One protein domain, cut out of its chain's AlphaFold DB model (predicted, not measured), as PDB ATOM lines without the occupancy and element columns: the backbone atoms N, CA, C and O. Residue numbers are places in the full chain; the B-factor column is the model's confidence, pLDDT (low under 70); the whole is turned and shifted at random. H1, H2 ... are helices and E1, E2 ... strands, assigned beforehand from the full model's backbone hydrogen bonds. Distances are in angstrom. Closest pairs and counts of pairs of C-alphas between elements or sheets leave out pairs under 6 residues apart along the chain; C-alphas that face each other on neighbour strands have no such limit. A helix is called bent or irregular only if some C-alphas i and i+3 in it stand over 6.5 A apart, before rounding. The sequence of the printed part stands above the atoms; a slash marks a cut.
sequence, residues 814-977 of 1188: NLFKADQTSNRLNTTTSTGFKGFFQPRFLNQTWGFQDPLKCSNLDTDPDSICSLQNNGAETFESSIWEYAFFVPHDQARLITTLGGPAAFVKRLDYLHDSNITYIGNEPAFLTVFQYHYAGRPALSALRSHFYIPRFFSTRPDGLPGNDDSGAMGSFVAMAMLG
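What this domain is: This is residues 814 to 977 of the 1188 residues of an uncharacterized protein of Carpinus fangiana (UniProt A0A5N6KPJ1). H3, H5 and H6 gather loosely round H4, while a sharply bent strand hairpin, E1 and E2, and the long loops of residues 838 to 878 make the other end of the domain. Short H1 sits between E2 and H4, and H2 lies across the beginning of H3. The printed part has 164 residues, with E1, E2 and H1 to H6 in that order; the two-stranded sheet is antiparallel. The class is mixed, with 79 residues, under half, in named elements. The whole is compact, with a radius of gyration of the C-alphas of 16.2 A and spans of 50 by 38 by 30 A.

Where its parts are: E1, residues 816 to 823, begins at C-alpha 816 (198.596, 179.499, 156.375) and bends by 81 degrees at 819; E2, 830 to 837, bends by 73 degrees at 833. H1 is 879 to 882, H2 890 to 896, H3 900 to 912 (17.9 A), H4 921 to 931 (18.6 A), H5 936 to 950 (21.2 A) and H6 963 to 975 (18.9 A), ending at C-alpha 975 (224.179, 157.044, 155.485). H4 and H6 are irregular: C-alphas 927 and 930 are 7.3 A apart, 964 and 967 8.1 A.

How they stand to each other: H4, the hub, touches H5 in a helical hairpin, closest C-alphas Phe 928 and Ser 939, 5.0 A, opposite ways at a shallow tilt of 33 degrees, only just short of steep. H4 touches H1, closest C-alphas Glu 881 and Ala 923, 6.4 A. H3, with residues 904 to 907, and H6, with 966 to 970, only just touch H4, with 3 pairs of C-alphas within 8 A each; the closest are Val 904 and Tyr 930, 6.5 A, and Phe 924 and Phe 970, 7.1 A. H2 and H3 are close but not clearly touching, about perpendicular at 83 degrees. In the hairpin E1 and E2, N 835 and O 820 are 2.8 A apart, within hydrogen-bond range. Every O i to N i+4 pair is within range in H2 and H3; H5 has 10 of 11, H6 7 of 9, H4 1 of 7 but 6 of 8 O i to N i+3 pairs, and H1 is too short for an i+4 pair.

The domain as a whole: The C-alphas farthest apart, Asn 843 and Thr 953, are 52.4 A apart. The printed part has no cut. The links E2 to H1 and H5 to H6 are long. No printed residue is under 70 in pLDDT.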
ATOM      1  N   ASN A 814     199.674 182.200 151.783       98.25
ATOM      2  CA  ASN A 814     198.269 182.538 151.546       98.25
ATOM      3  C   ASN A 814     197.295 181.451 152.022       98.25
ATOM      4  O   ASN A 814     196.118 181.757 152.219       98.25
ATOM      5  N   LEU A 815     197.773 180.222 152.254       98.31
ATOM      6  CA  LEU A 815     197.008 179.130 152.868       98.31
ATOM      7  C   LEU A 815     197.320 178.926 154.361       98.31
ATOM      8  O   LEU A 815     196.724 178.053 154.989       98.31
ATOM      9  N   PHE A 816     198.238 179.691 154.967       98.50
ATOM     10  CA  PHE A 816     198.596 179.499 156.375       98.50
ATOM     11  C   PHE A 816     197.586 180.167 157.320       98.50
ATOM     12  O   PHE A 816     197.602 181.381 157.539       98.50
ATOM     13  N   LYS A 817     196.729 179.358 157.945       98.44
ATOM     14  CA  LYS A 817     195.724 179.810 158.908       98.44
ATOM     15  C   LYS A 817     196.297 179.766 160.332       98.44
ATOM     16  O   LYS A 817     196.274 178.734 161.003       98.44
ATOM     17  N   ALA A 818     196.836 180.896 160.795       97.88
ATOM     18  CA  ALA A 818     197.625 181.005 162.034       97.88
ATOM     19  C   ALA A 818     196.888 180.628 163.343       97.88
ATOM     20  O   ALA A 818     197.522 180.255 164.333       97.88
ATOM     21  N   ASP A 819     195.560 180.725 163.365       97.31
ATOM     22  CA  ASP A 819     194.693 180.345 164.487       97.31
ATOM     23  C   ASP A 819     194.158 178.906 164.382       97.31
ATOM     24  O   ASP A 819     193.582 178.413 165.350       97.31
ATOM     25  N   GLN A 820     194.352 178.220 163.247       98.06
ATOM     26  CA  GLN A 820     193.877 176.851 163.063       98.06
ATOM     27  C   GLN A 820     194.499 175.925 164.103       98.06
ATOM     28  O   GLN A 820     195.718 175.901 164.241       98.06
ATOM     29  N   THR A 821     193.688 175.142 164.806       97.12
ATOM     30  CA  THR A 821     194.148 174.118 165.750       97.12
ATOM     31  C   THR A 821     194.159 172.733 165.101       97.12
ATOM     32  O   THR A 821     193.510 172.503 164.080       97.12
ATOM     33  N   SER A 822     194.886 171.801 165.718       97.25
ATOM     34  CA  SER A 822     194.772 170.364 165.450       97.25
ATOM     35  C   SER A 822     194.394 169.639 166.741       97.25
ATOM     36  O   SER A 822     194.986 169.891 167.799       97.25
ATOM     37  N   ASN A 823     193.430 168.727 166.647       95.50
ATOM     38  CA  ASN A 823     193.100 167.755 167.686       95.50
ATOM     39  C   ASN A 823     193.639 166.378 167.276       95.50
ATOM     40  O   ASN A 823     193.972 166.172 166.115       95.50
ATOM     41  N   ARG A 824     193.739 165.438 168.219       92.69
ATOM     42  CA  ARG A 824     193.935 164.016 167.910       92.69
ATOM     43  C   ARG A 824     192.738 163.537 167.083       92.69
ATOM     44  O   ARG A 824     191.602 163.815 167.473       92.69
ATOM     45  N   LEU A 825     193.013 162.837 165.981       90.12
ATOM     46  CA  LEU A 825     192.025 162.413 164.986       90.12
ATOM     47  C   LEU A 825     190.803 161.758 165.651       90.12
ATOM     48  O   LEU A 825     190.954 160.976 166.590       90.12
ATOM     49  N   ASN A 826     189.600 162.113 165.193       85.81
ATOM     50  CA  ASN A 826     188.319 161.641 165.734       85.81
ATOM     51  C   ASN A 826     188.081 161.932 167.238       85.81
ATOM     52  O   ASN A 826     187.248 161.288 167.876       85.81
ATOM     53  N   THR A 827     188.760 162.933 167.819       88.50
ATOM     54  CA  THR A 827     188.546 163.370 169.214       88.50
ATOM     55  C   THR A 827     188.524 164.897 169.376       88.50
ATOM     56  O   THR A 827     188.938 165.659 168.505       88.50
ATOM     57  N   THR A 828     188.097 165.365 170.552       90.38
ATOM     58  CA  THR A 828     188.223 166.772 170.982       90.38
ATOM     59  C   THR A 828     189.548 167.074 171.700       90.38
ATOM     60  O   THR A 828     189.779 168.208 172.122       90.38
ATOM     61  N   THR A 829     190.435 166.085 171.854       94.12
ATOM     62  CA  THR A 829     191.701 166.229 172.584       94.12
ATOM     63  C   THR A 829     192.702 167.009 171.740       94.12
ATOM     64  O   THR A 829     193.201 166.502 170.738       94.12
ATOM     65  N   SER A 830     193.030 168.239 172.140       94.69
ATOM     66  CA  SER A 830     193.981 169.068 171.392       94.69
ATOM     67  C   SER A 830     195.382 168.446 171.332       94.69
ATOM     68  O   SER A 830     195.889 167.922 172.323       94.69
ATOM     69  N   THR A 831     196.051 168.589 170.186       96.50
ATOM     70  CA  THR A 831     197.495 168.315 170.050       96.50
ATOM     71  C   THR A 831     198.361 169.328 170.810       96.50
ATOM     72  O   THR A 831     199.544 169.085 171.039       96.50
ATOM     73  N   GLY A 832     197.793 170.479 171.195       96.44
ATOM     74  CA  GLY A 832     198.519 171.610 171.777       96.44
ATOM     75  C   GLY A 832     199.191 172.529 170.746       96.44
ATOM     76  O   GLY A 832     199.879 173.470 171.145       96.44
ATOM     77  N   PHE A 833     198.991 172.289 169.446       97.75
ATOM     78  CA  PHE A 833     199.542 173.102 168.360       97.75
ATOM     79  C   PHE A 833     198.462 173.885 167.608       97.75
ATOM     80  O   PHE A 833     197.309 173.462 167.485       97.75
ATOM     81  N   LYS A 834     198.879 175.037 167.073       96.69
ATOM     82  CA  LYS A 834     198.089 175.887 166.185       96.69
ATOM     83  C   LYS A 834     198.933 176.414 165.022       96.69
ATOM     84  O   LYS A 834     200.160 176.308 165.057       96.69
ATOM     85  N   GLY A 835     198.274 176.996 164.027       97.69
ATOM     86  CA  GLY A 835     198.879 177.432 162.776       97.69
ATOM     87  C   GLY A 835     199.093 176.241 161.853       97.69
ATOM     88  O   GLY A 835     200.024 175.463 162.053       97.69
ATOM     89  N   PHE A 836     198.221 176.075 160.865       98.56
ATOM     90  CA  PHE A 836     198.289 175.004 159.867       98.56
ATOM     91  C   PHE A 836     197.917 175.565 158.499       98.56
ATOM     92  O   PHE A 836     197.187 176.557 158.415       98.56
ATOM     93  N   PHE A 837     198.382 174.917 157.432       98.62
ATOM     94  CA  PHE A 837     197.786 175.146 156.122       98.62
ATOM     95  C   PHE A 837     196.329 174.687 156.136       98.62
ATOM     96  O   PHE A 837     195.990 173.706 156.800       98.62
ATOM     97  N   GLN A 838     195.461 175.422 155.455       98.56
ATOM     98  CA  GLN A 838     194.053 175.087 155.271       98.56
ATOM     99  C   GLN A 838     193.632 175.476 153.855       98.56
ATOM    100  O   GLN A 838     194.186 176.434 153.307       98.56
ATOM    101  N   PRO A 839     192.655 174.771 153.263       98.00
ATOM    102  CA  PRO A 839     192.178 175.117 151.938       98.00
ATOM    103  C   PRO A 839     191.468 176.476 151.959       98.00
ATOM    104  O   PRO A 839     190.978 176.930 152.999       98.00
ATOM    105  N   ARG A 840     191.379 177.136 150.803       98.06
ATOM    106  CA  ARG A 840     190.640 178.395 150.634       98.06
ATOM    107  C   ARG A 840     189.798 178.348 149.375       98.06
ATOM    108  O   ARG A 840     190.215 177.779 148.376       98.06
ATOM    109  N   PHE A 841     188.631 178.967 149.421       98.00
ATOM    110  CA  PHE A 841     187.748 179.103 148.267       98.00
ATOM    111  C   PHE A 841     188.168 180.293 147.387       98.00
ATOM    112  O   PHE A 841     188.944 181.163 147.803       98.00
ATOM    113  N   LEU A 842     187.605 180.365 146.177       96.62
ATOM    114  CA  LEU A 842     187.810 181.460 145.217       96.62
ATOM    115  C   LEU A 842     187.426 182.841 145.795       96.62
ATOM    116  O   LEU A 842     188.083 183.845 145.541       96.62
ATOM    117  N   ASN A 843     186.400 182.887 146.651       96.94
ATOM    118  CA  ASN A 843     185.951 184.092 147.369       96.94
ATOM    119  C   ASN A 843     186.839 184.470 148.580       96.94
ATOM    120  O   ASN A 843     186.434 185.289 149.406       96.94
ATOM    121  N   GLN A 844     188.013 183.846 148.715       96.69
ATOM    122  CA  GLN A 844     188.989 184.043 149.785       96.69
ATOM    123  C   GLN A 844     188.586 183.572 151.195       96.69
ATOM    124  O   GLN A 844     189.409 183.707 152.111       96.69
ATOM    125  N   THR A 845     187.410 182.960 151.398       98.12
ATOM    126  CA  THR A 845     187.065 182.333 152.688       98.12
ATOM    127  C   THR A 845     187.810 181.012 152.892       98.12
ATOM    128  O   THR A 845     188.240 180.362 151.938       98.12
ATOM    129  N   TRP A 846     187.980 180.602 154.148       98.38
ATOM    130  CA  TRP A 846     188.646 179.347 154.502       98.38
ATOM    131  C   TRP A 846     187.722 178.144 154.289       98.38
ATOM    132  O   TRP A 846     186.561 178.175 154.700       98.38
ATOM    133  N   GLY A 847     188.254 177.088 153.678       97.25
ATOM    134  CA  GLY A 847     187.742 175.726 153.808       97.25
ATOM    135  C   GLY A 847     188.336 175.039 155.040       97.25
ATOM    136  O   GLY A 847     189.040 175.666 155.835       97.25
ATOM    137  N   PHE A 848     188.062 173.743 155.194       97.19
ATOM    138  CA  PHE A 848     188.617 172.944 156.283       97.19
ATOM    139  C   PHE A 848     189.027 171.540 155.829       97.19
ATOM    140  O   PHE A 848     188.254 170.850 155.169       97.19
ATOM    141  N   GLN A 849     190.210 171.109 156.263       96.81
ATOM    142  CA  GLN A 849     190.623 169.706 156.323       96.81
ATOM    143  C   GLN A 849     191.263 169.469 157.696       96.81
ATOM    144  O   GLN A 849     192.079 170.283 158.142       96.81
ATOM    145  N   ASP A 850     190.922 168.352 158.351       96.69
ATOM    146  CA  ASP A 850     191.572 167.971 159.607       96.69
ATOM    147  C   ASP A 850     193.085 167.810 159.377       96.69
ATOM    148  O   ASP A 850     193.481 167.064 158.477       96.69
ATOM    149  N   PRO A 851     193.949 168.482 160.162       97.50
ATOM    150  CA  PRO A 851     195.380 168.417 159.930       97.50
ATOM    151  C   PRO A 851     196.010 167.018 159.985       97.50
ATOM    152  O   PRO A 851     197.102 166.849 159.440       97.50
ATOM    153  N   LEU A 852     195.368 166.050 160.654       96.81
ATOM    154  CA  LEU A 852     195.814 164.655 160.759       96.81
ATOM    155  C   LEU A 852     195.190 163.713 159.717       96.81
ATOM    156  O   LEU A 852     195.597 162.551 159.675       96.81
ATOM    157  N   LYS A 853     194.253 164.176 158.878       95.75
ATOM    158  CA  LYS A 853     193.772 163.372 157.744       95.75
ATOM    159  C   LYS A 853     194.954 163.030 156.826       95.75
ATOM    160  O   LYS A 853     195.805 163.895 156.601       95.75
ATOM    161  N   CYS A 854     195.002 161.802 156.312       95.12
ATOM    162  CA  CYS A 854     196.108 161.249 155.523       95.12
ATOM    163  C   CYS A 854     197.453 161.182 156.278       95.12
ATOM    164  O   CYS A 854     198.508 161.377 155.687       95.12
ATOM    165  N   SER A 855     197.430 160.947 157.596       95.94
ATOM    166  CA  SER A 855     198.631 160.610 158.389       95.94
ATOM    167  C   SER A 855     198.646 159.128 158.763       95.94
ATOM    168  O   SER A 855     197.625 158.459 158.659       95.94
ATOM    169  N   ASN A 856     199.745 158.630 159.339       94.44
ATOM    170  CA  ASN A 856     199.811 157.263 159.885       94.44
ATOM    171  C   ASN A 856     198.903 157.027 161.127       94.44
ATOM    172  O   ASN A 856     198.933 155.959 161.738       94.44
ATOM    173  N   LEU A 857     198.108 158.028 161.538       95.00
ATOM    174  CA  LEU A 857     197.019 157.895 162.515       95.00
ATOM    175  C   LEU A 857     195.631 157.765 161.861       95.00
ATOM    176  O   LEU A 857     194.661 157.489 162.565       95.00
ATOM    177  N   ASP A 858     195.527 158.002 160.555       94.38
ATOM    178  CA  ASP A 858     194.293 157.924 159.777       94.38
ATOM    179  C   ASP A 858     194.098 156.496 159.263       94.38
ATOM    180  O   ASP A 858     194.565 156.120 158.194       94.38
ATOM    181  N   THR A 859     193.456 155.673 160.090       91.12
ATOM    182  CA  THR A 859     193.165 154.264 159.788       91.12
ATOM    183  C   THR A 859     191.746 154.063 159.246       91.12
ATOM    184  O   THR A 859     191.197 152.968 159.376       91.12
ATOM    185  N   ASP A 860     191.105 155.119 158.740       89.88
ATOM    186  CA  ASP A 860     189.788 155.029 158.113       89.88
ATOM    187  C   ASP A 860     189.946 154.454 156.690       89.88
ATOM    188  O   ASP A 860     190.613 155.077 155.863       89.88
ATOM    189  N   PRO A 861     189.378 153.276 156.362       85.69
ATOM    190  CA  PRO A 861     189.484 152.713 155.016       85.69
ATOM    191  C   PRO A 861     188.768 153.558 153.947       85.69
ATOM    192  O   PRO A 861     189.064 153.398 152.765       85.69
ATOM    193  N   ASP A 862     187.865 154.465 154.344       88.19
ATOM    194  CA  ASP A 862     187.195 155.410 153.446       88.19
ATOM    195  C   ASP A 862     187.983 156.740 153.291       88.19
ATOM    196  O   ASP A 862     187.581 157.626 152.523       88.19
ATOM    197  N   SER A 863     189.128 156.911 153.977       89.50
ATOM    198  CA  SER A 863     190.014 158.076 153.807       89.50
ATOM    199  C   SER A 863     190.796 158.000 152.494       89.50
ATOM    200  O   SER A 863     191.831 157.351 152.367       89.50
ATOM    201  N   ILE A 864     190.309 158.740 151.500       92.06
ATOM    202  CA  ILE A 864     190.926 158.836 150.176       92.06
ATOM    203  C   ILE A 864     191.972 159.963 150.155       92.06
ATOM    204  O   ILE A 864     191.651 161.131 150.403       92.06
ATOM    205  N   CYS A 865     193.217 159.600 149.841       91.19
ATOM    206  CA  CYS A 865     194.392 160.474 149.948       91.19
ATOM    207  C   CYS A 865     195.199 160.635 148.645       91.19
ATOM    208  O   CYS A 865     196.087 161.481 148.608       91.19
ATOM    209  N   SER A 866     194.904 159.874 147.584       88.81
ATOM    210  CA  SER A 866     195.657 159.887 146.321       88.81
ATOM    211  C   SER A 866     194.871 160.547 145.167       88.81
ATOM    212  O   SER A 866     194.100 161.487 145.391       88.81
ATOM    213  N   LEU A 867     195.108 160.148 143.909       86.38
ATOM    214  CA  LEU A 867     194.529 160.793 142.717       86.38
ATOM    215  C   LEU A 867     193.071 160.382 142.445       86.38
ATOM    216  O   LEU A 867     192.766 159.690 141.474       86.38
ATOM    217  N   GLN A 868     192.143 160.849 143.280       88.81
ATOM    218  CA  GLN A 868     190.700 160.690 143.068       88.81
ATOM    219  C   GLN A 868     189.952 162.021 143.229       88.81
ATOM    220  O   GLN A 868     190.351 162.898 143.994       88.81
ATOM    221  N   ASN A 869     188.811 162.153 142.542       86.31
ATOM    222  CA  ASN A 869     187.980 163.371 142.530       86.31
ATOM    223  C   ASN A 869     187.357 163.739 143.892       86.31
ATOM    224  O   ASN A 869     186.804 164.825 144.036       86.31
ATOM    225  N   ASN A 870     187.411 162.835 144.869       87.12
ATOM    226  CA  ASN A 870     186.949 163.001 146.249       87.12
ATOM    227  C   ASN A 870     188.082 162.816 147.282       87.12
ATOM    228  O   ASN A 870     187.802 162.648 148.470       87.12
ATOM    229  N   GLY A 871     189.341 162.824 146.832       90.62
ATOM    230  CA  GLY A 871     190.516 162.804 147.699       90.62
ATOM    231  C   GLY A 871     190.703 164.090 148.510       90.62
ATOM    232  O   GLY A 871     189.985 165.075 148.342       90.62
ATOM    233  N   ALA A 872     191.672 164.063 149.422       94.25
ATOM    234  CA  ALA A 872     192.018 165.192 150.280       94.25
ATOM    235  C   ALA A 872     192.663 166.380 149.525       94.25
ATOM    236  O   ALA A 872     193.060 166.301 148.362       94.25
ATOM    237  N   GLU A 873     192.802 167.511 150.221       95.94
ATOM    238  CA  GLU A 873     193.455 168.722 149.706       95.94
ATOM    239  C   GLU A 873     194.983 168.688 149.818       95.94
ATOM    240  O   GLU A 873     195.670 169.578 149.315       95.94
ATOM    241  N   THR A 874     195.521 167.638 150.432       95.81
ATOM    242  CA  THR A 874     196.930 167.244 150.396       95.81
ATOM    243  C   THR A 874     197.072 165.911 149.667       95.81
ATOM    244  O   THR A 874     196.218 165.040 149.808       95.81
ATOM    245  N   PHE A 875     198.143 165.750 148.886       95.06
ATOM    246  CA  PHE A 875     198.418 164.512 148.154       95.06
ATOM    247  C   PHE A 875     199.231 163.525 149.007       95.06
ATOM    248  O   PHE A 875     200.332 163.862 149.441       95.06
ATOM    249  N   GLU A 876     198.644 162.354 149.264       94.62
ATOM    250  CA  GLU A 876     199.167 161.140 149.933       94.62
ATOM    251  C   GLU A 876     199.756 161.294 151.343       94.62
ATOM    252  O   GLU A 876     200.183 160.324 151.964       94.62
ATOM    253  N   SER A 877     199.712 162.499 151.894       95.38
ATOM    254  CA  SER A 877     200.315 162.844 153.174       95.38
ATOM    255  C   SER A 877     199.501 163.932 153.876       95.38
ATOM    256  O   SER A 877     198.678 164.633 153.275       95.38
ATOM    257  N   SER A 878     199.696 164.056 155.184       96.88
ATOM    258  CA  SER A 878     198.908 164.931 156.047       96.88
ATOM    259  C   SER A 878     199.329 166.398 155.970       96.88
ATOM    260  O   SER A 878     200.471 166.737 155.662       96.88
ATOM    261  N   ILE A 879     198.436 167.311 156.368       98.00
ATOM    262  CA  ILE A 879     198.804 168.728 156.557       98.00
ATOM    263  C   ILE A 879     199.878 168.865 157.648       98.00
ATOM    264  O   ILE A 879     200.652 169.818 157.626       98.00
ATOM    265  N   TRP A 880     199.962 167.931 158.599       97.69
ATOM    266  CA  TRP A 880     201.043 167.892 159.584       97.69
ATOM    267  C   TRP A 880     202.435 167.725 158.959       97.69
ATOM    268  O   TRP A 880     203.373 168.359 159.440       97.69
ATOM    269  N   GLU A 881     202.563 166.942 157.888       96.62
ATOM    270  CA  GLU A 881     203.807 166.765 157.128       96.62
ATOM    271  C   GLU A 881     203.983 167.878 156.084       96.62
ATOM    272  O   GLU A 881     205.021 168.539 156.064       96.62
ATOM    273  N   TYR A 882     202.944 168.217 155.307       97.31
ATOM    274  CA  TYR A 882     202.987 169.354 154.372       97.31
ATOM    275  C   TYR A 882     203.223 170.709 155.057       97.31
ATOM    276  O   TYR A 882     203.755 171.618 154.422       97.31
ATOM    277  N   ALA A 883     202.932 170.859 156.357       96.56
ATOM    278  CA  ALA A 883     203.326 172.026 157.158       96.56
ATOM    279  C   ALA A 883     204.841 172.297 157.129       96.56
ATOM    280  O   ALA A 883     205.266 173.412 157.429       96.56
ATOM    281  N   PHE A 884     205.641 171.295 156.768       97.12
ATOM    282  CA  PHE A 884     207.088 171.364 156.636       97.12
ATOM    283  C   PHE A 884     207.569 171.482 155.179       97.12
ATOM    284  O   PHE A 884     208.754 171.744 154.948       97.12
ATOM    285  N   PHE A 885     206.678 171.377 154.186       96.88
ATOM    286  CA  PHE A 885     207.012 171.502 152.766       96.88
ATOM    287  C   PHE A 885     207.116 172.976 152.326       96.88
ATOM    288  O   PHE A 885     206.323 173.497 151.547       96.88
ATOM    289  N   VAL A 886     208.131 173.671 152.852       97.56
ATOM    290  CA  VAL A 886     208.611 174.968 152.335       97.56
ATOM    291  C   VAL A 886     210.145 174.921 152.194       97.56
ATOM    292  O   VAL A 886     210.866 175.618 152.917       97.56
ATOM    293  N   PRO A 887     210.694 174.032 151.342       95.19
ATOM    294  CA  PRO A 887     212.141 173.782 151.218       95.19
ATOM    295  C   PRO A 887     212.999 175.031 150.945       95.19
ATOM    296  O   PRO A 887     214.153 175.091 151.371       95.19
ATOM    297  N   HIS A 888     212.446 176.041 150.279       95.62
ATOM    298  CA  HIS A 888     213.127 177.257 149.817       95.62
ATOM    299  C   HIS A 888     213.040 178.472 150.756       95.62
ATOM    300  O   HIS A 888     213.850 179.388 150.632       95.62
ATOM    301  N   ASP A 889     212.090 178.510 151.699       96.12
ATOM    302  CA  ASP A 889     211.897 179.645 152.631       96.12
ATOM    303  C   ASP A 889     211.814 179.186 154.102       96.12
ATOM    304  O   ASP A 889     211.029 179.685 154.912       96.12
ATOM    305  N   GLN A 890     212.663 178.216 154.461       94.88
ATOM    306  CA  GLN A 890     212.757 177.615 155.801       94.88
ATOM    307  C   GLN A 890     212.886 178.649 156.930       94.88
ATOM    308  O   GLN A 890     212.275 178.498 157.985       94.88
ATOM    309  N   ALA A 891     213.640 179.733 156.715       93.00
ATOM    310  CA  ALA A 891     213.802 180.787 157.717       93.00
ATOM    311  C   ALA A 891     212.465 181.472 158.049       93.00
ATOM    312  O   ALA A 891     212.165 181.697 159.222       93.00
ATOM    313  N   ARG A 892     211.640 181.755 157.030       96.38
ATOM    314  CA  ARG A 892     210.296 182.300 157.224       96.38
ATOM    315  C   ARG A 892     209.352 181.258 157.798       96.38
ATOM    316  O   ARG A 892     208.615 181.598 158.715       96.38
ATOM    317  N   LEU A 893     209.399 180.009 157.329       98.00
ATOM    318  CA  LEU A 893     208.584 178.924 157.882       98.00
ATOM    319  C   LEU A 893     208.811 178.766 159.394       98.00
ATOM    320  O   LEU A 893     207.850 178.744 160.162       98.00
ATOM    321  N   ILE A 894     210.071 178.746 159.840       97.88
ATOM    322  CA  ILE A 894     210.434 178.691 161.261       97.88
ATOM    323  C   ILE A 894     209.835 179.878 162.026       97.88
ATOM    324  O   ILE A 894     209.258 179.679 163.094       97.88
ATOM    325  N   THR A 895     209.923 181.105 161.500       96.88
ATOM    326  CA  THR A 895     209.291 182.284 162.120       96.88
ATOM    327  C   THR A 895     207.766 182.144 162.193       96.88
ATOM    328  O   THR A 895     207.188 182.358 163.258       96.88
ATOM    329  N   THR A 896     207.123 181.727 161.100       97.56
ATOM    330  CA  THR A 896     205.673 181.504 160.981       97.56
ATOM    331  C   THR A 896     205.163 180.441 161.962       97.56
ATOM    332  O   THR A 896     204.085 180.594 162.534       97.56
ATOM    333  N   LEU A 897     205.962 179.405 162.230       97.25
ATOM    334  CA  LEU A 897     205.663 178.334 163.187       97.25
ATOM    335  C   LEU A 897     206.064 178.658 164.644       97.25
ATOM    336  O   LEU A 897     206.015 177.777 165.503       97.25
ATOM    337  N   GLY A 898     206.403 179.916 164.956       94.50
ATOM    338  CA  GLY A 898     206.655 180.392 166.326       94.50
ATOM    339  C   GLY A 898     208.128 180.436 166.749       94.50
ATOM    340  O   GLY A 898     208.426 180.528 167.941       94.50
ATOM    341  N   GLY A 899     209.055 180.380 165.794       95.00
ATOM    342  CA  GLY A 899     210.500 180.423 166.011       95.00
ATOM    343  C   GLY A 899     211.138 179.046 166.262       95.00
ATOM    344  O   GLY A 899     210.432 178.044 166.406       95.00
ATOM    345  N   PRO A 900     212.485 178.972 166.348       94.75
ATOM    346  CA  PRO A 900     213.224 177.703 166.327       94.75
ATOM    347  C   PRO A 900     212.779 176.683 167.382       94.75
ATOM    348  O   PRO A 900     212.627 175.505 167.076       94.75
ATOM    349  N   ALA A 901     212.505 177.123 168.614       95.00
ATOM    350  CA  ALA A 901     212.076 176.227 169.690       95.00
ATOM    351  C   ALA A 901     210.671 175.635 169.463       95.00
ATOM    352  O   ALA A 901     210.435 174.473 169.789       95.00
ATOM    353  N   ALA A 902     209.742 176.411 168.893       96.94
ATOM    354  CA  ALA A 902     208.396 175.937 168.574       96.94
ATOM    355  C   ALA A 902     208.407 175.002 167.355       96.94
ATOM    356  O   ALA A 902     207.748 173.965 167.379       96.94
ATOM    357  N   PHE A 903     209.218 175.328 166.344       98.00
ATOM    358  CA  PHE A 903     209.459 174.493 165.168       98.00
ATOM    359  C   PHE A 903     210.017 173.113 165.552       98.00
ATOM    360  O   PHE A 903     209.446 172.094 165.179       98.00
ATOM    361  N   VAL A 904     211.064 173.077 166.384       98.31
ATOM    362  CA  VAL A 904     211.657 171.830 166.902       98.31
ATOM    363  C   VAL A 904     210.635 171.017 167.693       98.31
ATOM    364  O   VAL A 904     210.440 169.847 167.393       98.31
ATOM    365  N   LYS A 905     209.904 171.642 168.629       98.31
ATOM    366  CA  LYS A 905     208.846 170.959 169.396       98.31
ATOM    367  C   LYS A 905     207.763 170.359 168.482       98.31
ATOM    368  O   LYS A 905     207.167 169.341 168.823       98.31
ATOM    369  N   ARG A 906     207.480 171.000 167.343       98.38
ATOM    370  CA  ARG A 906     206.497 170.537 166.356       98.38
ATOM    371  C   ARG A 906     207.020 169.359 165.527       98.38
ATOM    372  O   ARG A 906     206.254 168.427 165.319       98.38
ATOM    373  N   LEU A 907     208.292 169.373 165.116       98.31
ATOM    374  CA  LEU A 907     208.957 168.214 164.500       98.31
ATOM    375  C   LEU A 907     209.038 167.031 165.472       98.31
ATOM    376  O   LEU A 907     208.718 165.909 165.096       98.31
ATOM    377  N   ASP A 908     209.387 167.278 166.737       98.38
ATOM    378  CA  ASP A 908     209.390 166.229 167.760       98.38
ATOM    379  C   ASP A 908     207.996 165.617 167.908       98.38
ATOM    380  O   ASP A 908     207.843 164.405 167.816       98.38
ATOM    381  N   TYR A 909     206.947 166.440 168.005       98.06
ATOM    382  CA  TYR A 909     205.579 165.926 168.047       98.06
ATOM    383  C   TYR A 909     205.196 165.119 166.799       98.06
ATOM    384  O   TYR A 909     204.559 164.080 166.952       98.06
ATOM    385  N   LEU A 910     205.580 165.570 165.598       97.69
ATOM    386  CA  LEU A 910     205.336 164.874 164.331       97.69
ATOM    387  C   LEU A 910     205.916 163.446 164.364       97.69
ATOM    388  O   LEU A 910     205.188 162.470 164.166       97.69
ATOM    389  N   HIS A 911     207.207 163.337 164.684       97.56
ATOM    390  CA  HIS A 911     207.935 162.071 164.690       97.56
ATOM    391  C   HIS A 911     207.571 161.165 165.883       97.56
ATOM    392  O   HIS A 911     207.464 159.951 165.715       97.56
ATOM    393  N   ASP A 912     207.349 161.729 167.075       96.88
ATOM    394  CA  ASP A 912     207.104 160.965 168.312       96.88
ATOM    395  C   ASP A 912     205.629 160.564 168.505       96.88
ATOM    396  O   ASP A 912     205.322 159.705 169.330       96.88
ATOM    397  N   SER A 913     204.692 161.162 167.756       94.94
ATOM    398  CA  SER A 913     203.248 160.884 167.878       94.94
ATOM    399  C   SER A 913     202.695 159.869 166.876       94.94
ATOM    400  O   SER A 913     201.470 159.769 166.776       94.94
ATOM    401  N   ASN A 914     203.559 159.148 166.151       93.62
ATOM    402  CA  ASN A 914     203.193 158.240 165.054       93.62
ATOM    403  C   ASN A 914     202.369 158.929 163.943       93.62
ATOM    404  O   ASN A 914     201.455 158.331 163.387       93.62
ATOM    405  N   ILE A 915     202.660 160.201 163.647       96.38
ATOM    406  CA  ILE A 915     202.017 160.934 162.543       96.38
ATOM    407  C   ILE A 915     202.762 160.645 161.237       96.38
ATOM    408  O   ILE A 915     202.123 160.350 160.231       96.38
ATOM    409  N   THR A 916     204.101 160.693 161.278       95.94
ATOM    410  CA  THR A 916     204.967 160.453 160.117       95.94
ATOM    411  C   THR A 916     204.825 159.043 159.557       95.94
ATOM    412  O   THR A 916     205.003 158.071 160.299       95.94
ATOM    413  N   TYR A 917     204.657 158.936 158.239       93.88
ATOM    414  CA  TYR A 917     204.896 157.698 157.498       93.88
ATOM    415  C   TYR A 917     206.201 157.823 156.701       93.88
ATOM    416  O   TYR A 917     206.272 158.541 155.712       93.88
ATOM    417  N   ILE A 918     207.266 157.141 157.141       94.50
ATOM    418  CA  ILE A 918     208.590 157.238 156.491       94.50
ATOM    419  C   ILE A 918     208.668 156.487 155.149       94.50
ATOM    420  O   ILE A 918     209.666 156.606 154.449       94.50
ATOM    421  N   GLY A 919     207.629 155.719 154.807       93.94
ATOM    422  CA  GLY A 919     207.444 155.103 153.493       93.94
ATOM    423  C   GLY A 919     206.733 156.008 152.485       93.94
ATOM    424  O   GLY A 919     206.168 155.479 151.540       93.94
ATOM    425  N   ASN A 920     206.722 157.330 152.706       94.88
ATOM    426  CA  ASN A 920     206.267 158.324 151.733       94.88
ATOM    427  C   ASN A 920     207.168 159.581 151.764       94.88
ATOM    428  O   ASN A 920     207.581 160.091 152.811       94.88
ATOM    429  N   GLU A 921     207.452 160.094 150.583       95.12
ATOM    430  CA  GLU A 921     208.426 161.100 150.181       95.12
ATOM    431  C   GLU A 921     208.310 162.472 150.880       95.12
ATOM    432  O   GLU A 921     209.348 163.080 151.182       95.12
ATOM    433  N   PRO A 922     207.111 163.011 151.204       95.00
ATOM    434  CA  PRO A 922     206.966 164.241 151.983       95.00
ATOM    435  C   PRO A 922     207.626 164.165 153.367       95.00
ATOM    436  O   PRO A 922     208.056 165.196 153.895       95.00
ATOM    437  N   ALA A 923     207.776 162.964 153.939       95.94
ATOM    438  CA  ALA A 923     208.432 162.774 155.227       95.94
ATOM    439  C   ALA A 923     209.952 162.999 155.173       95.94
ATOM    440  O   ALA A 923     210.532 163.435 156.172       95.94
ATOM    441  N   PHE A 924     210.619 162.749 154.039       96.75
ATOM    442  CA  PHE A 924     212.087 162.668 153.968       96.75
ATOM    443  C   PHE A 924     212.794 163.924 154.485       96.75
ATOM    444  O   PHE A 924     213.700 163.843 155.317       96.75
ATOM    445  N   LEU A 925     212.359 165.106 154.038       95.19
ATOM    446  CA  LEU A 925     212.993 166.370 154.415       95.19
ATOM    447  C   LEU A 925     212.792 166.697 155.908       95.19
ATOM    448  O   LEU A 925     213.666 167.321 156.512       95.19
ATOM    449  N   THR A 926     211.688 166.253 156.523       97.12
ATOM    450  CA  THR A 926     211.362 166.550 157.935       97.12
ATOM    451  C   THR A 926     212.430 166.015 158.895       97.12
ATOM    452  O   THR A 926     212.852 166.729 159.807       97.12
ATOM    453  N   VAL A 927     212.993 164.836 158.590       97.31
ATOM    454  CA  VAL A 927     214.122 164.215 159.308       97.31
ATOM    455  C   VAL A 927     215.313 165.174 159.411       97.31
ATOM    456  O   VAL A 927     215.957 165.274 160.457       97.31
ATOM    457  N   PHE A 928     215.594 165.941 158.355       95.94
ATOM    458  CA  PHE A 928     216.769 166.812 158.262       95.94
ATOM    459  C   PHE A 928     216.511 168.267 158.676       95.94
ATOM    460  O   PHE A 928     217.462 169.019 158.902       95.94
ATOM    461  N   GLN A 929     215.252 168.679 158.847       95.50
ATOM    462  CA  GLN A 929     214.906 170.087 159.064       95.50
ATOM    463  C   GLN A 929     215.327 170.675 160.414       95.50
ATOM    464  O   GLN A 929     215.437 171.898 160.536       95.50
ATOM    465  N   TYR A 930     215.665 169.846 161.403       94.25
ATOM    466  CA  TYR A 930     216.268 170.328 162.648       94.25
ATOM    467  C   TYR A 930     217.573 171.113 162.409       94.25
ATOM    468  O   TYR A 930     217.893 172.001 163.201       94.25
ATOM    469  N   HIS A 931     218.286 170.873 161.297       89.12
ATOM    470  CA  HIS A 931     219.436 171.684 160.871       89.12
ATOM    471  C   HIS A 931     219.075 173.170 160.701       89.12
ATOM    472  O   HIS A 931     219.782 174.031 161.225       89.12
ATOM    473  N   TYR A 932     217.948 173.494 160.053       88.88
ATOM    474  CA  TYR A 932     217.514 174.887 159.848       88.88
ATOM    475  C   TYR A 932     217.139 175.590 161.160       88.88
ATOM    476  O   TYR A 932     217.264 176.811 161.264       88.88
ATOM    477  N   ALA A 933     216.739 174.828 162.182       87.44
ATOM    478  CA  ALA A 933     216.473 175.324 163.532       87.44
ATOM    479  C   ALA A 933     217.709 175.315 164.461       87.44
ATOM    480  O   ALA A 933     217.576 175.616 165.647       87.44
ATOM    481  N   GLY A 934     218.900 174.977 163.949       84.06
ATOM    482  CA  GLY A 934     220.148 174.951 164.723       84.06
ATOM    483  C   GLY A 934     220.301 173.744 165.656       84.06
ATOM    484  O   GLY A 934     221.046 173.825 166.627       84.06
ATOM    485  N   ARG A 935     219.598 172.635 165.385       87.25
ATOM    486  CA  ARG A 935     219.585 171.401 166.197       87.25
ATOM    487  C   ARG A 935     220.021 170.152 165.394       87.25
ATOM    488  O   ARG A 935     219.311 169.147 165.423       87.25
ATOM    489  N   PRO A 936     221.163 170.157 164.675       85.88
ATOM    490  CA  PRO A 936     221.556 169.066 163.766       85.88
ATOM    491  C   PRO A 936     221.646 167.686 164.447       85.88
ATOM    492  O   PRO A 936     221.331 166.668 163.834       85.88
ATOM    493  N   ALA A 937     221.982 167.643 165.743       83.31
ATOM    494  CA  ALA A 937     222.006 166.411 166.532       83.31
ATOM    495  C   ALA A 937     220.641 165.692 166.598       83.31
ATOM    496  O   ALA A 937     220.608 164.468 166.707       83.31
ATOM    497  N   LEU A 938     219.520 166.419 166.493       90.44
ATOM    498  CA  LEU A 938     218.190 165.809 166.429       90.44
ATOM    499  C   LEU A 938     217.921 165.182 165.058       90.44
ATOM    500  O   LEU A 938     217.349 164.101 165.005       90.44
ATOM    501  N   SER A 939     218.412 165.761 163.961       91.00
ATOM    502  CA  SER A 939     218.353 165.096 162.651       91.00
ATOM    503  C   SER A 939     219.174 163.810 162.610       91.00
ATOM    504  O   SER A 939     218.698 162.810 162.082       91.00
ATOM    505  N   ALA A 940     220.362 163.802 163.224       88.56
ATOM    506  CA  ALA A 940     221.143 162.577 163.392       88.56
ATOM    507  C   ALA A 940     220.394 161.541 164.256       88.56
ATOM    508  O   ALA A 940     220.340 160.368 163.902       88.56
ATOM    509  N   LEU A 941     219.746 161.965 165.348       91.94
ATOM    510  CA  LEU A 941     218.897 161.084 166.156       91.94
ATOM    511  C   LEU A 941     217.736 160.491 165.336       91.94
ATOM    512  O   LEU A 941     217.463 159.298 165.446       91.94
ATOM    513  N   ARG A 942     217.070 161.294 164.492       94.94
ATOM    514  CA  ARG A 942     215.972 160.826 163.633       94.94
ATOM    515  C   ARG A 942     216.462 159.879 162.533       94.94
ATOM    516  O   ARG A 942     215.816 158.858 162.329       94.94
ATOM    517  N   SER A 943     217.597 160.128 161.871       93.69
ATOM    518  CA  SER A 943     218.129 159.187 160.868       93.69
ATOM    519  C   SER A 943     218.579 157.861 161.498       93.69
ATOM    520  O   SER A 943     218.228 156.794 160.991       93.69
ATOM    521  N   HIS A 944     219.250 157.907 162.656       91.25
ATOM    522  CA  HIS A 944     219.608 156.719 163.442       91.25
ATOM    523  C   HIS A 944     218.398 155.986 164.046       91.25
ATOM    524  O   HIS A 944     218.518 154.810 164.378       91.25
ATOM    525  N   PHE A 945     217.240 156.638 164.177       94.50
ATOM    526  CA  PHE A 945     215.979 155.975 164.504       94.50
ATOM    527  C   PHE A 945     215.359 155.318 163.266       94.50
ATOM    528  O   PHE A 945     215.117 154.114 163.272       94.50
ATOM    529  N   TYR A 946     215.118 156.084 162.196       95.50
ATOM    530  CA  TYR A 946     214.346 155.610 161.048       95.50
ATOM    531  C   TYR A 946     215.064 154.519 160.245       95.50
ATOM    532  O   TYR A 946     214.447 153.496 159.954       95.50
ATOM    533  N   ILE A 947     216.356 154.677 159.932       93.75
ATOM    534  CA  ILE A 947     217.072 153.725 159.065       93.75
ATOM    535  C   ILE A 947     217.043 152.293 159.628       93.75
ATOM    536  O   ILE A 947     216.449 151.433 158.984       93.75
ATOM    537  N   PRO A 948     217.595 151.992 160.820       91.44
ATOM    538  CA  PRO A 948     217.626 150.616 161.323       91.44
ATOM    539  C   PRO A 948     216.254 150.087 161.769       91.44
ATOM    540  O   PRO A 948     216.116 148.885 161.989       91.44
ATOM    541  N   ARG A 949     215.242 150.952 161.947       93.56
ATOM    542  CA  ARG A 949     213.903 150.540 162.396       93.56
ATOM    543  C   ARG A 949     212.973 150.143 161.251       93.56
ATOM    544  O   ARG A 949     212.116 149.287 161.481       93.56
ATOM    545  N   PHE A 950     213.134 150.771 160.084       94.25
ATOM    546  CA  PHE A 950     212.234 150.655 158.932       94.25
ATOM    547  C   PHE A 950     212.900 150.090 157.668       94.25
ATOM    548  O   PHE A 950     212.183 149.632 156.787       94.25
ATOM    549  N   PHE A 951     214.236 150.073 157.588       95.19
ATOM    550  CA  PHE A 951     214.973 149.535 156.444       95.19
ATOM    551  C   PHE A 951     215.824 148.334 156.873       95.19
ATOM    552  O   PHE A 951     216.708 148.449 157.723       95.19
ATOM    553  N   SER A 952     215.589 147.166 156.275       94.62
ATOM    554  CA  SER A 952     216.298 145.921 156.610       94.62
ATOM    555  C   SER A 952     216.669 145.112 155.369       94.62
ATOM    556  O   SER A 952     216.124 145.318 154.292       94.62
ATOM    557  N   THR A 953     217.577 144.153 155.534       95.25
ATOM    558  CA  THR A 953     218.108 143.307 154.455       95.25
ATOM    559  C   THR A 953     217.195 142.144 154.055       95.25
ATOM    560  O   THR A 953     217.634 141.196 153.406       95.25
ATOM    561  N   ARG A 954     215.924 142.197 154.465       95.06
ATOM    562  CA  ARG A 954     214.897 141.196 154.170       95.06
ATOM    563  C   ARG A 954     214.118 141.542 152.897       95.06
ATOM    564  O   ARG A 954     214.088 142.709 152.508       95.06
ATOM    565  N   PRO A 955     213.407 140.571 152.299       93.38
ATOM    566  CA  PRO A 955     212.524 140.830 151.167       93.38
ATOM    567  C   PRO A 955     211.418 141.858 151.442       93.38
ATOM    568  O   PRO A 955     211.173 142.729 150.616       93.38
ATOM    569  N   ASP A 956     210.845 141.847 152.647       93.81
ATOM    570  CA  ASP A 956     209.906 142.852 153.170       93.81
ATOM    571  C   ASP A 956     210.614 144.022 153.883       93.81
ATOM    572  O   ASP A 956     210.119 144.592 154.852       93.81
ATOM    573  N   GLY A 957     211.832 144.341 153.447       94.25
ATOM    574  CA  GLY A 957     212.747 145.241 154.140       94.25
ATOM    575  C   GLY A 957     212.558 146.737 153.887       94.25
ATOM    576  O   GLY A 957     213.410 147.496 154.345       94.25
ATOM    577  N   LEU A 958     211.506 147.155 153.176       95.44
ATOM    578  CA  LEU A 958     211.182 148.561 152.899       95.44
ATOM    579  C   LEU A 958     209.872 148.977 153.603       95.44
ATOM    580  O   LEU A 958     208.984 148.141 153.772       95.44
ATOM    581  N   PRO A 959     209.731 150.252 154.023       93.81
ATOM    582  CA  PRO A 959     208.541 150.738 154.733       93.81
ATOM    583  C   PRO A 959     207.325 151.015 153.836       93.81
ATOM    584  O   PRO A 959     206.232 151.228 154.361       93.81
ATOM    585  N   GLY A 960     207.526 151.049 152.523       93.12
ATOM    586  CA  GLY A 960     206.557 151.325 151.467       93.12
ATOM    587  C   GLY A 960     207.215 151.049 150.115       93.12
ATOM    588  O   GLY A 960     208.305 150.461 150.089       93.12
ATOM    589  N   ASN A 961     206.577 151.497 149.035       93.88
ATOM    590  CA  ASN A 961     207.127 151.510 147.679       93.88
ATOM    591  C   ASN A 961     208.579 152.032 147.662       93.88
ATOM    592  O   ASN A 961     208.939 152.913 148.440       93.88
ATOM    593  N   ASP A 962     209.435 151.511 146.777       94.50
ATOM    594  CA  ASP A 962     210.784 152.075 146.585       94.50
ATOM    595  C   ASP A 962     210.793 153.319 145.672       94.50
ATOM    596  O   ASP A 962     211.810 154.016 145.631       94.50
ATOM    597  N   ASP A 963     209.697 153.548 144.934       94.12
ATOM    598  CA  ASP A 963     209.418 154.641 143.991       94.12
ATOM    599  C   ASP A 963     210.640 155.024 143.140       94.12
ATOM    600  O   ASP A 963     211.273 156.071 143.289       94.12
ATOM    601  N   SER A 964     211.032 154.088 142.263       90.06
ATOM    602  CA  SER A 964     212.216 154.179 141.386       90.06
ATOM    603  C   SER A 964     213.551 154.453 142.101       90.06
ATOM    604  O   SER A 964     214.526 154.897 141.496       90.06
ATOM    605  N   GLY A 965     213.641 154.137 143.395       92.38
ATOM    606  CA  GLY A 965     214.826 154.356 144.216       92.38
ATOM    607  C   GLY A 965     214.794 155.652 145.026       92.38
ATOM    608  O   GLY A 965     215.841 156.058 145.545       92.38
ATOM    609  N   ALA A 966     213.642 156.305 145.186       95.38
ATOM    610  CA  ALA A 966     213.462 157.404 146.133       95.38
ATOM    611  C   ALA A 966     213.810 156.964 147.573       95.38
ATOM    612  O   ALA A 966     214.654 157.599 148.222       95.38
ATOM    613  N   MET A 967     213.317 155.796 148.011       95.69
ATOM    614  CA  MET A 967     213.695 155.157 149.285       95.69
ATOM    615  C   MET A 967     215.180 154.767 149.336       95.69
ATOM    616  O   MET A 967     215.884 155.063 150.308       95.69
ATOM    617  N   GLY A 968     215.686 154.113 148.284       94.75
ATOM    618  CA  GLY A 968     217.091 153.702 148.190       94.75
ATOM    619  C   GLY A 968     218.073 154.876 148.296       94.75
ATOM    620  O   GLY A 968     219.067 154.799 149.023       94.75
ATOM    621  N   SER A 969     217.764 155.993 147.634       95.69
ATOM    622  CA  SER A 969     218.550 157.231 147.689       95.69
ATOM    623  C   SER A 969     218.383 157.999 149.001       95.69
ATOM    624  O   SER A 969     219.367 158.577 149.468       95.69
ATOM    625  N   PHE A 970     217.208 157.969 149.649       96.44
ATOM    626  CA  PHE A 970     217.030 158.499 151.008       96.44
ATOM    627  C   PHE A 970     217.978 157.806 151.994       96.44
ATOM    628  O   PHE A 970     218.740 158.479 152.692       96.44
ATOM    629  N   VAL A 971     218.009 156.466 151.992       94.50
ATOM    630  CA  VAL A 971     218.929 155.680 152.832       94.50
ATOM    631  C   VAL A 971     220.388 155.976 152.483       94.50
ATOM    632  O   VAL A 971     221.185 156.234 153.385       94.50
ATOM    633  N   ALA A 972     220.748 155.983 151.195       93.25
ATOM    634  CA  ALA A 972     222.121 156.228 150.759       93.25
ATOM    635  C   ALA A 972     222.627 157.623 151.172       93.25
ATOM    636  O   ALA A 972     223.694 157.730 151.776       93.25
ATOM    637  N   MET A 973     221.850 158.682 150.919       91.44
ATOM    638  CA  MET A 973     222.179 160.049 151.337       91.44
ATOM    639  C   MET A 973     222.325 160.143 152.860       91.44
ATOM    640  O   MET A 973     223.350 160.611 153.363       91.44
ATOM    641  N   ALA A 974     221.350 159.618 153.605       91.69
ATOM    642  CA  ALA A 974     221.357 159.669 155.060       91.69
ATOM    643  C   ALA A 974     222.549 158.909 155.682       91.69
ATOM    644  O   ALA A 974     223.126 159.380 156.661       91.69
ATOM    645  N   MET A 975     222.969 157.782 155.090       89.94
ATOM    646  CA  MET A 975     224.179 157.044 155.485       89.94
ATOM    647  C   MET A 975     225.486 157.758 155.101       89.94
ATOM    648  O   MET A 975     226.480 157.616 155.812       89.94
ATOM    649  N   LEU A 976     225.496 158.559 154.029       86.25
ATOM    650  CA  LEU A 976     226.598 159.480 153.709       86.25
ATOM    651  C   LEU A 976     226.660 160.689 154.667       86.25
ATOM    652  O   LEU A 976     227.623 161.453 154.622       86.25
ATOM    653  N   GLY A 977     225.656 160.868 155.535       83.50
ATOM    654  CA  GLY A 977     225.551 162.000 156.456       83.50
ATOM    655  C   GLY A 977     225.062 163.294 155.796       83.50
ATOM    656  O   GLY A 977     225.278 164.372 156.342       83.50
TER     657      GLY A 977